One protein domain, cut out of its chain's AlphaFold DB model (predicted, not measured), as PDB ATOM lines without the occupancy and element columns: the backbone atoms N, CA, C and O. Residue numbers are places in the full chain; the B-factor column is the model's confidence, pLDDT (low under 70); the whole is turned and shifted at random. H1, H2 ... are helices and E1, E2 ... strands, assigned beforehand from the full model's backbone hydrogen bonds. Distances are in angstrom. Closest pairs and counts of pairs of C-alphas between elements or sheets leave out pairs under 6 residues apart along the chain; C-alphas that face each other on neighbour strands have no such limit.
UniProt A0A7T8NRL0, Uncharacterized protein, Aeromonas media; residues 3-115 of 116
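What this domain is: This is residues 3 to 115 of the 116 residues of an uncharacterized protein of Aeromonas media (UniProt A0A7T8NRL0). A two-stranded hairpin, E1 and E2, makes one end of an open frame, and a cluster of three helices, H3, H4 and H5, makes the other; H2 joins them as one side. H1 runs on the other side of the gap, and residues 15 to 21, of which 16 to 21 belong to H1, stick out. The printed part has 113 residues, with five named helices and two named strands that follow each other along the chain as H1 E1 E2 H2 H3 H4 H5; the sheet, E1 - E2, is antiparallel and the class is mixed, helices and strands. It is only just loose, close to compact, with a radius of gyration of the C-alphas of 16.2 A and spans of 43 by 35 by 30 A.

Where its parts are: Find C-alpha 26 at (197.920, 223.082, 205.970); from there E1 runs to residue 35, 19.5 A, bending by 101 degrees at residue 29. E2 is residues 38 to 44, 16.9 A. H2 is residues 49 to 64, 22.4 A, and H3 is residues 69 to 87, 28.1 A. H4 is residues 92 to 103, 16.2 A; H5, residues 108 to 114, ends at C-alpha (177.273, 203.813, 219.831). H1 is residues 16 to 23.

How they stand to each other: In the hairpin E1 and E2, look at N 33 and O 40, 2.9 A apart. The closest C-alphas of E1 and H2 are Asp 35 and Gly 49, 5.8 A. H3, the hub, touches H2 at Gly 69 and Ser 57, 5.0 A, with residues 69 to 70 alone, about perpendicular at 72 degrees, only just. H3 and H4, a helical hairpin, touch at Val 82 and Ala 95, 5.4 A, opposite ways at a steep tilt of 36 degrees, only just. H4 touches H5 at Ser 100 and Pro 108, 5.7 A, about perpendicular at 80 degrees, with residues 96 to 100 of H4 alone. H3 and H5 only just touch, with 3 pairs of C-alphas within 8 A, the closest being His 75 and Tyr 114, 5.3 A. H1 touches no helix. Every O i to N i+4 pair is within hydrogen-bond range in H1, H2 and H4; H3 has 13 of 15, and H5 0 of 3 but 3 of 4 O i to N i+3 pairs.

The domain as a whole: The two C-alphas farthest apart, those of Pro 32 and Glu 89, are 44.4 A apart. The printed part has no cut, and the links between named elements are tight. Residues 3 to 15 hold no named element. Residues 106 to 115 are under 70 in pLDDT; the mean of the printed part is 88.7.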
ATOM      1  N   THR A   3     185.433 222.538 217.292       83.88
ATOM      2  CA  THR A   3     184.116 223.073 217.675       83.88
ATOM      3  C   THR A   3     183.005 222.174 217.140       83.88
ATOM      4  O   THR A   3     182.936 221.884 215.947       83.88
ATOM      5  N   GLY A   4     182.148 221.690 218.034       78.50
ATOM      6  CA  GLY A   4     180.975 220.878 217.740       78.50
ATOM      7  C   GLY A   4     179.682 221.691 217.661       78.50
ATOM      8  O   GLY A   4     179.669 222.923 217.659       78.50
ATOM      9  N   LYS A   5     178.557 220.970 217.610       74.81
ATOM     10  CA  LYS A   5     177.216 221.566 217.608       74.81
ATOM     11  C   LYS A   5     177.005 222.399 218.880       74.81
ATOM     12  O   LYS A   5     177.379 221.967 219.965       74.81
ATOM     13  N   GLY A   6     176.399 223.578 218.736       78.88
ATOM     14  CA  GLY A   6     176.139 224.485 219.860       78.88
ATOM     15  C   GLY A   6     177.376 225.220 220.386       78.88
ATOM     16  O   GLY A   6     177.322 225.765 221.478       78.88
ATOM     17  N   GLY A   7     178.489 225.221 219.639       79.56
ATOM     18  CA  GLY A   7     179.718 225.913 220.042       79.56
ATOM     19  C   GLY A   7     180.571 225.138 221.047       79.56
ATOM     20  O   GLY A   7     181.539 225.682 221.564       79.56
ATOM     21  N   LEU A   8     180.242 223.872 221.317       81.12
ATOM     22  CA  LEU A   8     180.973 223.045 222.274       81.12
ATOM     23  C   LEU A   8     182.375 222.735 221.757       81.12
ATOM     24  O   LEU A   8     182.530 222.084 220.722       81.12
ATOM     25  N   ILE A   9     183.393 223.183 222.482       84.69
ATOM     26  CA  ILE A   9     184.789 222.966 222.116       84.69
ATOM     27  C   ILE A   9     185.323 221.754 222.868       84.69
ATOM     28  O   ILE A   9     185.037 221.563 224.046       84.69
ATOM     29  N   ARG A  10     186.117 220.938 222.177       84.62
ATOM     30  CA  ARG A  10     186.863 219.842 222.792       84.62
ATOM     31  C   ARG A  10     188.254 219.716 222.204       84.62
ATOM     32  O   ARG A  10     188.540 220.188 221.096       84.62
ATOM     33  N   GLU A  11     189.104 219.039 222.946       86.56
ATOM     34  CA  GLU A  11     190.390 218.574 222.465       86.56
ATOM     35  C   GLU A  11     190.254 217.125 222.015       86.56
ATOM     36  O   GLU A  11     189.507 216.341 222.595       86.56
ATOM     37  N   VAL A  12     190.927 216.801 220.919       86.88
ATOM     38  CA  VAL A  12     190.994 215.445 220.388       86.88
ATOM     39  C   VAL A  12     192.459 215.124 220.187       86.88
ATOM     40  O   VAL A  12     193.199 215.933 219.619       86.88
ATOM     41  N   GLN A  13     192.880 213.969 220.686       89.06
ATOM     42  CA  GLN A  13     194.236 213.496 220.477       89.06
ATOM     43  C   GLN A  13     194.343 212.878 219.085       89.06
ATOM     44  O   GLN A  13     193.456 212.150 218.640       89.06
ATOM     45  N   LEU A  14     195.431 213.191 218.389       90.81
ATOM     46  CA  LEU A  14     195.758 212.608 217.095       90.81
ATOM     47  C   LEU A  14     197.081 211.856 217.231       90.81
ATOM     48  O   LEU A  14     198.030 212.424 217.776       90.81
ATOM     49  N   PRO A  15     197.189 210.624 216.703       94.06
ATOM     50  CA  PRO A  15     198.480 209.967 216.564       94.06
ATOM     51  C   PRO A  15     199.476 210.882 215.844       94.06
ATOM     52  O   PRO A  15     199.125 211.532 214.855       94.06
ATOM     53  N   SER A  16     200.725 210.915 216.309       95.31
ATOM     54  CA  SER A  16     201.755 211.847 215.820       95.31
ATOM     55  C   SER A  16     201.934 211.804 214.298       95.31
ATOM     56  O   SER A  16     202.008 212.842 213.645       95.31
ATOM     57  N   HIS A  17     201.918 210.608 213.709       96.69
ATOM     58  CA  HIS A  17     202.019 210.429 212.261       96.69
ATOM     59  C   HIS A  17     200.809 211.008 211.500       96.69
ATOM     60  O   HIS A  17     200.963 211.530 210.397       96.69
ATOM     61  N   LEU A  18     199.602 210.947 212.075       95.75
ATOM     62  CA  LEU A  18     198.398 211.526 211.479       95.75
ATOM     63  C   LEU A  18     198.417 213.052 211.593       95.75
ATOM     64  O   LEU A  18     198.074 213.732 210.628       95.75
ATOM     65  N   ALA A  19     198.874 213.578 212.732       96.31
ATOM     66  CA  ALA A  19     199.099 215.007 212.909       96.31
ATOM     67  C   ALA A  19     200.099 215.534 211.868       96.31
ATOM     68  O   ALA A  19     199.783 216.480 211.156       96.31
ATOM     69  N   ALA A  20     201.240 214.865 211.677       97.50
ATOM     70  CA  ALA A  20     202.225 215.245 210.662       97.50
ATOM     71  C   ALA A  20     201.634 215.269 209.239       97.50
ATOM     72  O   ALA A  20     201.859 216.213 208.482       97.50
ATOM     73  N   ARG A  21     200.823 214.263 208.879       97.56
ATOM     74  CA  ARG A  21     200.128 214.223 207.581       97.56
ATOM     75  C   ARG A  21     199.106 215.346 207.423       97.56
ATOM     76  O   ARG A  21     198.979 215.882 206.327       97.56
ATOM     77  N   LEU A  22     198.375 215.686 208.483       95.56
ATOM     78  CA  LEU A  22     197.417 216.790 208.470       95.56
ATOM     79  C   LEU A  22     198.134 218.135 208.309       95.56
ATOM     80  O   LEU A  22     197.736 218.939 207.470       95.56
ATOM     81  N   GLU A  23     199.215 218.351 209.057       97.44
ATOM     82  CA  GLU A  23     200.034 219.565 208.981       97.44
ATOM     83  C   GLU A  23     200.669 219.753 207.599       97.44
ATOM     84  O   GLU A  23     200.682 220.865 207.075       97.44
ATOM     85  N   ALA A  24     201.078 218.666 206.937       98.00
ATOM     86  CA  ALA A  24     201.541 218.706 205.549       98.00
ATOM     87  C   ALA A  24     200.458 219.161 204.546       98.00
ATOM     88  O   ALA A  24     200.777 219.481 203.404       98.00
ATOM     89  N   GLN A  25     199.180 219.172 204.942       97.94
ATOM     90  CA  GLN A  25     198.059 219.678 204.142       97.94
ATOM     91  C   GLN A  25     197.599 221.075 204.584       97.94
ATOM     92  O   GLN A  25     196.564 221.549 204.113       97.94
ATOM     93  N   ARG A  26     198.301 221.744 205.504       98.00
ATOM     94  CA  ARG A  26     197.920 223.082 205.970       98.00
ATOM     95  C   ARG A  26     197.982 224.091 204.822       98.00
ATOM     96  O   ARG A  26     198.967 224.178 204.094       98.00
ATOM     97  N   LEU A  27     196.920 224.877 204.673       97.75
ATOM     98  CA  LEU A  27     196.877 225.980 203.718       97.75
ATOM     99  C   LEU A  27     197.666 227.171 204.270       97.75
ATOM    100  O   LEU A  27     197.530 227.511 205.445       97.75
ATOM    101  N   ALA A  28     198.432 227.846 203.408       97.75
ATOM    102  CA  ALA A  28     199.144 229.074 203.775       97.75
ATOM    103  C   ALA A  28     198.186 230.177 204.259       97.75
ATOM    104  O   ALA A  28     198.511 230.960 205.147       97.75
ATOM    105  N   THR A  29     196.976 230.220 203.698       97.56
ATOM    106  CA  THR A  29     195.895 231.099 204.146       97.56
ATOM    107  C   THR A  29     194.594 230.300 204.180       97.56
ATOM    108  O   THR A  29     194.294 229.609 203.200       97.56
ATOM    109  N   PRO A  30     193.816 230.356 205.280       97.12
ATOM    110  CA  PRO A  30     192.512 229.714 205.331       97.12
ATOM    111  C   PRO A  30     191.597 230.234 204.222       97.12
ATOM    112  O   PRO A  30     191.623 231.423 203.901       97.12
ATOM    113  N   ARG A  31     190.786 229.348 203.639       96.44
ATOM    114  CA  ARG A  31     189.830 229.716 202.585       96.44
ATOM    115  C   ARG A  31     188.386 229.631 203.080       96.44
ATOM    116  O   ARG A  31     188.054 228.660 203.770       96.44
ATOM    117  N   PRO A  32     187.509 230.574 202.697       96.62
ATOM    118  CA  PRO A  32     186.094 230.487 203.024       96.62
ATOM    119  C   PRO A  32     185.443 229.343 202.243       96.62
ATOM    120  O   PRO A  32     185.686 229.168 201.047       96.62
ATOM    121  N   VAL A  33     184.606 228.563 202.920       95.69
ATOM    122  CA  VAL A  33     183.838 227.468 202.325       95.69
ATOM    123  C   VAL A  33     182.383 227.571 202.766       95.69
ATOM    124  O   VAL A  33     182.095 227.818 203.937       95.69
ATOM    125  N   THR A  34     181.479 227.317 201.819       95.38
ATOM    126  CA  THR A  34     180.051 227.120 202.072       95.38
ATOM    127  C   THR A  34     179.690 225.679 201.725       95.38
ATOM    128  O   THR A  34     179.795 225.279 200.569       95.38
ATOM    129  N   ASP A  35     179.256 224.890 202.709       92.88
ATOM    130  CA  ASP A  35     178.752 223.522 202.513       92.88
ATOM    131  C   ASP A  35     177.383 223.394 203.171       92.88
ATOM    132  O   ASP A  35     177.263 223.580 204.378       92.88
ATOM    133  N   ARG A  36     176.342 223.082 202.390       91.88
ATOM    134  CA  ARG A  36     174.970 222.873 202.901       91.88
ATOM    135  C   ARG A  36     174.504 223.992 203.852       91.88
ATOM    136  O   ARG A  36     173.973 223.717 204.926       91.88
ATOM    137  N   HIS A  37     174.706 225.247 203.440       92.50
ATOM    138  CA  HIS A  37     174.393 226.473 204.199       92.50
ATOM    139  C   HIS A  37     175.245 226.717 205.459       92.50
ATOM    140  O   HIS A  37     174.972 227.651 206.209       92.50
ATOM    141  N   VAL A  38     176.290 225.919 205.689       89.69
ATOM    142  CA  VAL A  38     177.279 226.155 206.745       89.69
ATOM    143  C   VAL A  38     178.465 226.907 206.155       89.69
ATOM    144  O   VAL A  38     179.111 226.418 205.228       89.69
ATOM    145  N   TYR A  39     178.760 228.072 206.727       92.19
ATOM    146  CA  TYR A  39     179.906 228.908 206.375       92.19
ATOM    147  C   TYR A  39     181.043 228.674 207.370       92.19
ATOM    148  O   TYR A  39     180.837 228.782 208.579       92.19
ATOM    149  N   TYR A  40     182.238 228.346 206.880       91.06
ATOM    150  CA  TYR A  40     183.408 228.116 207.730       91.06
ATOM    151  C   TYR A  40     184.720 228.436 207.013       91.06
ATOM    152  O   TYR A  40     184.786 228.497 205.785       91.06
ATOM    153  N   GLN A  41     185.781 228.628 207.798       94.38
ATOM    154  CA  GLN A  41     187.147 228.750 207.294       94.38
ATOM    155  C   GLN A  41     187.790 227.368 207.224       94.38
ATOM    156  O   GLN A  41     187.866 226.645 208.219       94.38
ATOM    157  N   GLN A  42     188.259 226.987 206.044       94.94
ATOM    158  CA  GLN A  42     189.014 225.762 205.858       94.94
ATOM    159  C   GLN A  42     190.508 226.052 205.999       94.94
ATOM    160  O   GLN A  42     191.071 226.816 205.223       94.94
ATOM    161  N   HIS A  43     191.144 225.396 206.970       96.06
ATOM    162  CA  HIS A  43     192.572 225.559 207.275       96.06
ATOM    163  C   HIS A  43     193.472 224.502 206.620       96.06
ATOM    164  O   HIS A  43     194.674 224.712 206.496       96.06
ATOM    165  N   TYR A  44     192.899 223.375 206.193       96.44
ATOM    166  CA  TYR A  44     193.635 222.248 205.618       96.44
ATOM    167  C   TYR A  44     193.048 221.869 204.260       96.44
ATOM    168  O   TYR A  44     191.826 221.859 204.093       96.44
ATOM    169  N   ALA A  45     193.909 221.516 203.308       96.19
ATOM    170  CA  ALA A  45     193.597 221.110 201.940       96.19
ATOM    171  C   ALA A  45     192.994 219.692 201.854       96.19
ATOM    172  O   ALA A  45     193.347 218.893 200.993       96.19
ATOM    173  N   ILE A  46     192.070 219.370 202.756       94.00
ATOM    174  CA  ILE A  46     191.378 218.082 202.827       94.00
ATOM    175  C   ILE A  46     189.888 218.257 202.531       94.00
ATOM    176  O   ILE A  46     189.312 219.326 202.738       94.00
ATOM    177  N   GLY A  47     189.239 217.203 202.036       90.81
ATOM    178  CA  GLY A  47     187.796 217.225 201.814       90.81
ATOM    179  C   GLY A  47     187.027 217.380 203.128       90.81
ATOM    180  O   GLY A  47     187.306 216.680 204.097       90.81
ATOM    181  N   GLY A  48     186.032 218.268 203.139       92.12
ATOM    182  CA  GLY A  48     185.052 218.418 204.217       92.12
ATOM    183  C   GLY A  48     183.622 218.277 203.696       92.12
ATOM    184  O   GLY A  48     183.407 218.048 202.505       92.12
ATOM    185  N   GLY A  49     182.644 218.411 204.592       92.56
ATOM    186  CA  GLY A  49     181.239 218.565 204.217       92.56
ATOM    187  C   GLY A  49     180.652 217.418 203.384       92.56
ATOM    188  O   GLY A  49     180.922 216.235 203.622       92.56
ATOM    189  N   GLN A  50     179.818 217.771 202.407       94.06
ATOM    190  CA  GLN A  50     179.183 216.826 201.495       94.06
ATOM    191  C   GLN A  50     180.186 216.064 200.609       94.06
ATOM    192  O   GLN A  50     180.037 214.841 200.515       94.06
ATOM    193  N   PRO A  51     181.229 216.688 200.016       93.12
ATOM    194  CA  PRO A  51     182.248 215.957 199.260       93.12
ATOM    195  C   PRO A  51     182.911 214.829 200.057       93.12
ATOM    196  O   PRO A  51     183.050 213.716 199.547       93.12
ATOM    197  N   TRP A  52     183.261 215.084 201.323       95.38
ATOM    198  CA  TRP A  52     183.831 214.066 202.209       95.38
ATOM    199  C   TRP A  52     182.840 212.935 202.507       95.38
ATOM    200  O   TRP A  52     183.182 211.764 202.351       95.38
ATOM    201  N   SER A  53     181.588 213.266 202.840       95.06
ATOM    202  CA  SER A  53     180.533 212.268 203.084       95.06
ATOM    203  C   SER A  53     180.310 211.340 201.876       95.06
ATOM    204  O   SER A  53     180.196 210.116 202.013       95.06
ATOM    205  N   MET A  54     180.317 211.914 200.669       95.56
ATOM    206  CA  MET A  54     180.204 211.172 199.412       95.56
ATOM    207  C   MET A  54     181.441 210.318 199.125       95.56
ATOM    208  O   MET A  54     181.311 209.209 198.605       95.56
ATOM    209  N   ALA A  55     182.643 210.812 199.432       95.94
ATOM    210  CA  ALA A  55     183.880 210.052 199.282       95.94
ATOM    211  C   ALA A  55     183.892 208.821 200.201       95.94
ATOM    212  O   ALA A  55     184.105 207.715 199.710       95.94
ATOM    213  N   VAL A  56     183.558 208.990 201.487       96.38
ATOM    214  CA  VAL A  56     183.442 207.877 202.446       96.38
ATOM    215  C   VAL A  56     182.419 206.855 201.966       96.38
ATOM    216  O   VAL A  56     182.707 205.663 201.922       96.38
ATOM    217  N   SER A  57     181.240 207.312 201.537       96.56
ATOM    218  CA  SER A  57     180.181 206.402 201.096       96.56
ATOM    219  C   SER A  57     180.556 205.606 199.848       96.56
ATOM    220  O   SER A  57     180.197 204.435 199.746       96.56
ATOM    221  N   ARG A  58     181.271 206.221 198.897       97.62
ATOM    222  CA  ARG A  58     181.779 205.525 197.707       97.62
ATOM    223  C   ARG A  58     182.863 204.515 198.067       97.62
ATOM    224  O   ARG A  58     182.788 203.386 197.599       97.62
ATOM    225  N   ALA A  59     183.817 204.900 198.913       97.06
ATOM    226  CA  ALA A  59     184.891 204.016 199.354       97.06
ATOM    227  C   ALA A  59     184.349 202.792 200.106       97.06
ATOM    228  O   ALA A  59     184.721 201.669 199.785       97.06
ATOM    229  N   ALA A  60     183.409 202.994 201.036       96.94
ATOM    230  CA  ALA A  60     182.771 201.907 201.775       96.94
ATOM    231  C   ALA A  60     182.013 200.951 200.841       96.94
ATOM    232  O   ALA A  60     182.231 199.747 200.898       96.94
ATOM    233  N   LYS A  61     181.207 201.476 199.906       97.88
ATOM    234  CA  LYS A  61     180.513 200.638 198.914       97.88
ATOM    235  C   LYS A  61     181.482 199.844 198.038       97.88
ATOM    236  O   LYS A  61     181.201 198.692 197.739       97.88
ATOM    237  N   ALA A  62     182.603 200.443 197.639       98.12
ATOM    238  CA  ALA A  62     183.608 199.768 196.822       98.12
ATOM    239  C   ALA A  62     184.343 198.658 197.590       98.12
ATOM    240  O   ALA A  62     184.582 197.595 197.031       98.12
ATOM    241  N   ALA A  63     184.691 198.894 198.857       97.12
ATOM    242  CA  ALA A  63     185.454 197.945 199.665       97.12
ATOM    243  C   ALA A  63     184.585 196.858 200.324       97.12
ATOM    244  O   ALA A  63     185.044 195.734 200.495       97.12
ATOM    245  N   LEU A  64     183.350 197.192 200.714       95.56
ATOM    246  CA  LEU A  64     182.491 196.362 201.573       95.56
ATOM    247  C   LEU A  64     181.142 195.999 200.930       95.56
ATOM    248  O   LEU A  64     180.389 195.214 201.497       95.56
ATOM    249  N   GLY A  65     180.785 196.592 199.786       97.69
ATOM    250  CA  GLY A  65     179.484 196.402 199.128       97.69
ATOM    251  C   GLY A  65     178.328 197.220 199.724       97.69
ATOM    252  O   GLY A  65     177.265 197.324 199.113       97.69
ATOM    253  N   TRP A  66     178.521 197.865 200.877       96.44
ATOM    254  CA  TRP A  66     177.519 198.694 201.557       96.44
ATOM    255  C   TRP A  66     178.159 199.913 202.239       96.44
ATOM    256  O   TRP A  66     179.377 200.059 202.276       96.44
ATOM    257  N   SER A  67     177.341 200.848 202.735       95.69
ATOM    258  CA  SER A  67     177.825 202.031 203.458       95.69
ATOM    259  C   SER A  67     176.835 202.474 204.531       95.69
ATOM    260  O   SER A  67     175.664 202.702 204.238       95.69
ATOM    261  N   THR A  68     177.337 202.689 205.746       94.56
ATOM    262  CA  THR A  68     176.657 203.397 206.849       94.56
ATOM    263  C   THR A  68     176.978 204.898 206.861       94.56
ATOM    264  O   THR A  68     176.643 205.626 207.798       94.56
ATOM    265  N   GLY A  69     177.642 205.383 205.807       94.31
ATOM    266  CA  GLY A  69     178.143 206.744 205.692       94.31
ATOM    267  C   GLY A  69     179.247 207.056 206.703       94.31
ATOM    268  O   GLY A  69     179.717 206.210 207.458       94.31
ATOM    269  N   ALA A  70     179.640 208.325 206.752       91.75
ATOM    270  CA  ALA A  70     180.629 208.816 207.709       91.75
ATOM    271  C   ALA A  70     180.241 208.603 209.183       91.75
ATOM    272  O   ALA A  70     181.110 208.579 210.051       91.75
ATOM    273  N   HIS A  71     178.948 208.446 209.475       89.62
ATOM    274  CA  HIS A  71     178.490 208.160 210.827       89.62
ATOM    275  C   HIS A  71     178.991 206.796 211.313       89.62
ATOM    276  O   HIS A  71     179.415 206.692 212.460       89.62
ATOM    277  N   GLY A  72     179.049 205.790 210.433       90.75
ATOM    278  CA  GLY A  72     179.608 204.477 210.755       90.75
ATOM    279  C   GLY A  72     181.059 204.532 211.235       90.75
ATOM    280  O   GLY A  72     181.407 203.832 212.175       90.75
ATOM    281  N   LEU A  73     181.882 205.430 210.678       92.62
ATOM    282  CA  LEU A  73     183.268 205.623 211.134       92.62
ATOM    283  C   LEU A  73     183.337 206.128 212.581       92.62
ATOM    284  O   LEU A  73     184.226 205.752 213.336       92.62
ATOM    285  N   ARG A  74     182.385 206.978 212.980       91.00
ATOM    286  CA  ARG A  74     182.291 207.486 214.353       91.00
ATOM    287  C   ARG A  74     181.856 206.394 215.332       91.00
ATOM    288  O   ARG A  74     182.343 206.392 216.457       91.00
ATOM    289  N   HIS A  75     180.963 205.497 214.908       90.31
ATOM    290  CA  HIS A  75     180.589 204.301 215.675       90.31
ATOM    291  C   HIS A  75     181.773 203.357 215.844       90.31
ATOM    292  O   HIS A  75     182.104 203.029 216.976       90.31
ATOM    293  N   ALA A  76     182.463 203.020 214.750       91.81
ATOM    294  CA  ALA A  76     183.645 202.161 214.789       91.81
ATOM    295  C   ALA A  76     184.716 202.713 215.742       91.81
ATOM    296  O   ALA A  76     185.145 202.008 216.648       91.81
ATOM    297  N   TYR A  77     185.046 204.008 215.635       92.69
ATOM    298  CA  TYR A  77     185.966 204.662 216.570       92.69
ATOM    299  C   TYR A  77     185.511 204.532 218.030       92.69
ATOM    300  O   TYR A  77     186.319 204.203 218.888       92.69
ATOM    301  N   ALA A  78     184.231 204.779 218.324       91.38
ATOM    302  CA  ALA A  78     183.722 204.695 219.691       91.38
ATOM    303  C   ALA A  78     183.843 203.276 220.267       91.38
ATOM    304  O   ALA A  78     184.265 203.114 221.409       91.38
ATOM    305  N   GLN A  79     183.487 202.265 219.474       90.44
ATOM    306  CA  GLN A  79     183.540 200.858 219.871       90.44
ATOM    307  C   GLN A  79     184.987 200.409 220.101       90.44
ATOM    308  O   GLN A  79     185.314 199.940 221.189       90.44
ATOM    309  N   GLU A  80     185.864 200.640 219.120       93.81
ATOM    310  CA  GLU A  80     187.287 200.294 219.204       93.81
ATOM    311  C   GLU A  80     187.967 200.996 220.383       93.81
ATOM    312  O   GLU A  80     188.720 200.372 221.128       93.81
ATOM    313  N   ARG A  81     187.653 202.276 220.609       92.81
ATOM    314  CA  ARG A  81     188.248 203.066 221.687       92.81
ATOM    315  C   ARG A  81     187.782 202.633 223.074       92.81
ATOM    316  O   ARG A  81     188.587 202.621 224.000       92.81
ATOM    317  N   VAL A  82     186.511 202.257 223.243       90.94
ATOM    318  CA  VAL A  82     186.053 201.668 224.513       90.94
ATOM    319  C   VAL A  82     186.785 200.356 224.774       90.94
ATOM    320  O   VAL A  82     187.281 200.167 225.884       90.94
ATOM    321  N   THR A  83     186.905 199.487 223.766       92.06
ATOM    322  CA  THR A  83     187.658 198.233 223.896       92.06
ATOM    323  C   THR A  83     189.117 198.493 224.268       92.06
ATOM    324  O   THR A  83     189.609 197.878 225.207       92.06
ATOM    325  N   GLU A  84     189.786 199.440 223.608       92.81
ATOM    326  CA  GLU A  84     191.163 199.839 223.924       92.81
ATOM    327  C   GLU A  84     191.310 200.333 225.371       92.81
ATOM    328  O   GLU A  84     192.223 199.935 226.084       92.81
ATOM    329  N   LEU A  85     190.402 201.179 225.857       92.12
ATOM    330  CA  LEU A  85     190.480 201.671 227.235       92.12
ATOM    331  C   LEU A  85     190.217 200.558 228.257       92.12
ATOM    332  O   LEU A  85     190.834 200.543 229.320       92.12
ATOM    333  N   GLN A  86     189.336 199.611 227.940       88.62
ATOM    334  CA  GLN A  86     189.080 198.453 228.795       88.62
ATOM    335  C   GLN A  86     190.279 197.498 228.860       88.62
ATOM    336  O   GLN A  86     190.542 196.945 229.926       88.62
ATOM    337  N   THR A  87     191.027 197.315 227.764       89.81
ATOM    338  CA  THR A  87     192.256 196.498 227.779       89.81
ATOM    339  C   THR A  87     193.394 197.163 228.552       89.81
ATOM    340  O   THR A  87     194.263 196.463 229.060       89.81
ATOM    341  N   LEU A  88     193.359 198.489 228.708       89.38
ATOM    342  CA  LEU A  88     194.256 199.269 229.570       89.38
ATOM    343  C   LEU A  88     193.799 199.314 231.046       89.38
ATOM    344  O   LEU A  88     194.194 200.203 231.794       89.38
ATOM    345  N   GLU A  89     192.957 198.361 231.461       80.94
ATOM    346  CA  GLU A  89     192.414 198.197 232.820       80.94
ATOM    347  C   GLU A  89     191.552 199.365 233.337       80.94
ATOM    348  O   GLU A  89     191.305 199.499 234.540       80.94
ATOM    349  N   HIS A  90     191.003 200.199 232.449       80.12
ATOM    350  CA  HIS A  90     189.990 201.167 232.861       80.12
ATOM    351  C   HIS A  90     188.628 200.494 233.067       80.12
ATOM    352  O   HIS A  90     188.176 199.669 232.272       80.12
ATOM    353  N   SER A  91     187.910 200.903 234.121       87.94
ATOM    354  CA  SER A  91     186.521 200.472 234.312       87.94
ATOM    355  C   SER A  91     185.647 200.892 233.123       87.94
ATOM    356  O   SER A  91     185.859 201.949 232.525       87.94
ATOM    357  N   GLN A  92     184.602 200.115 232.824       85.00
ATOM    358  CA  GLN A  92     183.658 200.428 231.742       85.00
ATOM    359  C   GLN A  92     183.073 201.845 231.861       85.00
ATOM    360  O   GLN A  92     182.881 202.526 230.857       85.00
ATOM    361  N   LYS A  93     182.827 202.311 233.091       86.31
ATOM    362  CA  LYS A  93     182.365 203.676 233.356       86.31
ATOM    363  C   LYS A  93     183.379 204.716 232.867       86.31
ATOM    364  O   LYS A  93     183.000 205.612 232.121       86.31
ATOM    365  N   VAL A  94     184.652 204.564 233.237       88.19
ATOM    366  CA  VAL A  94     185.733 205.486 232.845       88.19
ATOM    367  C   VAL A  94     185.967 205.457 231.333       88.19
ATOM    368  O   VAL A  94     186.116 206.513 230.717       88.19
ATOM    369  N   ALA A  95     185.939 204.271 230.716       89.38
ATOM    370  CA  ALA A  95     186.057 204.128 229.266       89.38
ATOM    371  C   ALA A  95     184.927 204.879 228.538       89.38
ATOM    372  O   ALA A  95     185.183 205.699 227.654       89.38
ATOM    373  N   ASN A  96     183.680 204.678 228.972       87.69
ATOM    374  CA  ASN A  96     182.521 205.352 228.394       87.69
ATOM    375  C   ASN A  96     182.568 206.869 228.597       87.69
ATOM    376  O   ASN A  96     182.280 207.604 227.657       87.69
ATOM    377  N   GLU A  97     182.931 207.348 229.790       87.81
ATOM    378  CA  GLU A  97     183.081 208.780 230.077       87.81
ATOM    379  C   GLU A  97     184.144 209.422 229.176       87.81
ATOM    380  O   GLU A  97     183.883 210.465 228.573       87.81
ATOM    381  N   THR A  98     185.295 208.765 229.009       88.62
ATOM    382  CA  THR A  98     186.394 209.240 228.153       88.62
ATOM    383  C   THR A  98     185.955 209.345 226.694       88.62
ATOM    384  O   THR A  98     186.045 210.418 226.094       88.62
ATOM    385  N   VAL A  99     185.383 208.273 226.137       89.75
ATOM    386  CA  VAL A  99     184.903 208.256 224.746       89.75
ATOM    387  C   VAL A  99     183.775 209.262 224.532       89.75
ATOM    388  O   VAL A  99     183.710 209.922 223.495       89.75
ATOM    389  N   SER A 100     182.910 209.459 225.530       86.81
ATOM    390  CA  SER A 100     181.860 210.482 225.495       86.81
ATOM    391  C   SER A 100     182.448 211.884 225.282       86.81
ATOM    392  O   SER A 100     181.962 212.632 224.426       86.81
ATOM    393  N   GLN A 101     183.529 212.221 225.995       85.88
ATOM    394  CA  GLN A 101     184.234 213.498 225.840       85.88
ATOM    395  C   GLN A 101     184.932 213.611 224.477       85.88
ATOM    396  O   GLN A 101     184.752 214.617 223.790       85.88
ATOM    397  N   GLU A 102     185.651 212.573 224.033       88.56
ATOM    398  CA  GLU A 102     186.350 212.547 222.733       88.56
ATOM    399  C   GLU A 102     185.367 212.729 221.555       88.56
ATOM    400  O   GLU A 102     185.597 213.503 220.611       88.56
ATOM    401  N   LEU A 103     184.199 212.085 221.641       87.00
ATOM    402  CA  LEU A 103     183.113 212.252 220.682       87.00
ATOM    403  C   LEU A 103     182.481 213.650 220.776       87.00
ATOM    404  O   LEU A 103     182.038 214.185 219.755       87.00
ATOM    405  N   GLY A 104     182.458 214.271 221.953       82.50
ATOM    406  CA  GLY A 104     181.738 215.520 222.211       82.50
ATOM    407  C   GLY A 104     180.265 215.299 222.555       82.50
ATOM    408  O   GLY A 104     179.428 216.158 222.281       82.50
ATOM    409  N   HIS A 105     179.930 214.136 223.118       74.31
ATOM    410  CA  HIS A 105     178.668 213.916 223.816       74.31
ATOM    411  C   HIS A 105     178.928 214.158 225.298       74.31
ATOM    412  O   HIS A 105     179.462 213.311 225.994       74.31
ATOM    413  N   PHE A 106     178.543 215.311 225.824       62.44
ATOM    414  CA  PHE A 106     178.784 215.638 227.235       62.44
ATOM    415  C   PHE A 106     177.800 214.929 228.192       62.44
ATOM    416  O   PHE A 106     177.720 215.266 229.367       62.44
ATOM    417  N   ARG A 107     177.042 213.939 227.688       58.97
ATOM    418  CA  ARG A 107     176.155 213.055 228.456       58.97
ATOM    419  C   ARG A 107     176.509 211.586 228.164       58.97
ATOM    420  O   ARG A 107     176.206 211.131 227.056       58.97
ATOM    421  N   PRO A 108     177.082 210.838 229.129       55.50
ATOM    422  CA  PRO A 108     177.501 209.438 228.951       55.50
ATOM    423  C   PRO A 108     176.377 208.508 228.476       55.50
ATOM    424  O   PRO A 108     176.617 207.570 227.721       55.50
ATOM    425  N   GLU A 109     175.135 208.807 228.866       57.25
ATOM    426  CA  GLU A 109     173.924 208.068 228.482       57.25
ATOM    427  C   GLU A 109     173.690 208.019 226.960       57.25
ATOM    428  O   GLU A 109     173.003 207.127 226.476       57.25
ATOM    429  N   ILE A 110     174.253 208.956 226.187       59.16
ATOM    430  CA  ILE A 110     174.128 208.982 224.720       59.16
ATOM    431  C   ILE A 110     175.151 208.039 224.070       59.16
ATOM    432  O   ILE A 110     174.901 207.492 222.994       59.16
ATOM    433  N   THR A 111     176.287 207.806 224.729       55.56
ATOM    434  CA  THR A 111     177.397 206.993 224.212       55.56
ATOM    435  C   THR A 111     177.026 205.515 224.111       55.56
ATOM    436  O   THR A 111     177.477 204.852 223.186       55.56
ATOM    437  N   THR A 112     176.104 205.013 224.939       58.91
ATOM    438  CA  THR A 112     175.579 203.638 224.809       58.91
ATOM    439  C   THR A 112     174.867 203.385 223.479       58.91
ATOM    440  O   THR A 112     174.848 202.248 223.021       58.91
ATOM    441  N   THR A 113     174.349 204.418 222.801       59.81
ATOM    442  CA  THR A 113     173.801 204.283 221.434       59.81
ATOM    443  C   THR A 113     174.870 203.855 220.424       59.81
ATOM    444  O   THR A 113     174.537 203.242 219.417       59.81
ATOM    445  N   TYR A 114     176.143 204.162 220.693       53.94
ATOM    446  CA  TYR A 114     177.273 203.813 219.831       53.94
ATOM    447  C   TYR A 114     177.864 202.431 220.127       53.94
ATOM    448  O   TYR A 114     178.666 201.930 219.347       53.94
ATOM    449  N   LEU A 115     177.471 201.808 221.241       57.41
ATOM    450  CA  LEU A 115     177.987 200.513 221.700       57.41
ATOM    451  C   LEU A 115     177.025 199.351 221.407       57.41
ATOM    452  O   LEU A 115     177.185 198.275 221.980       57.41
TER     453      LEU A 115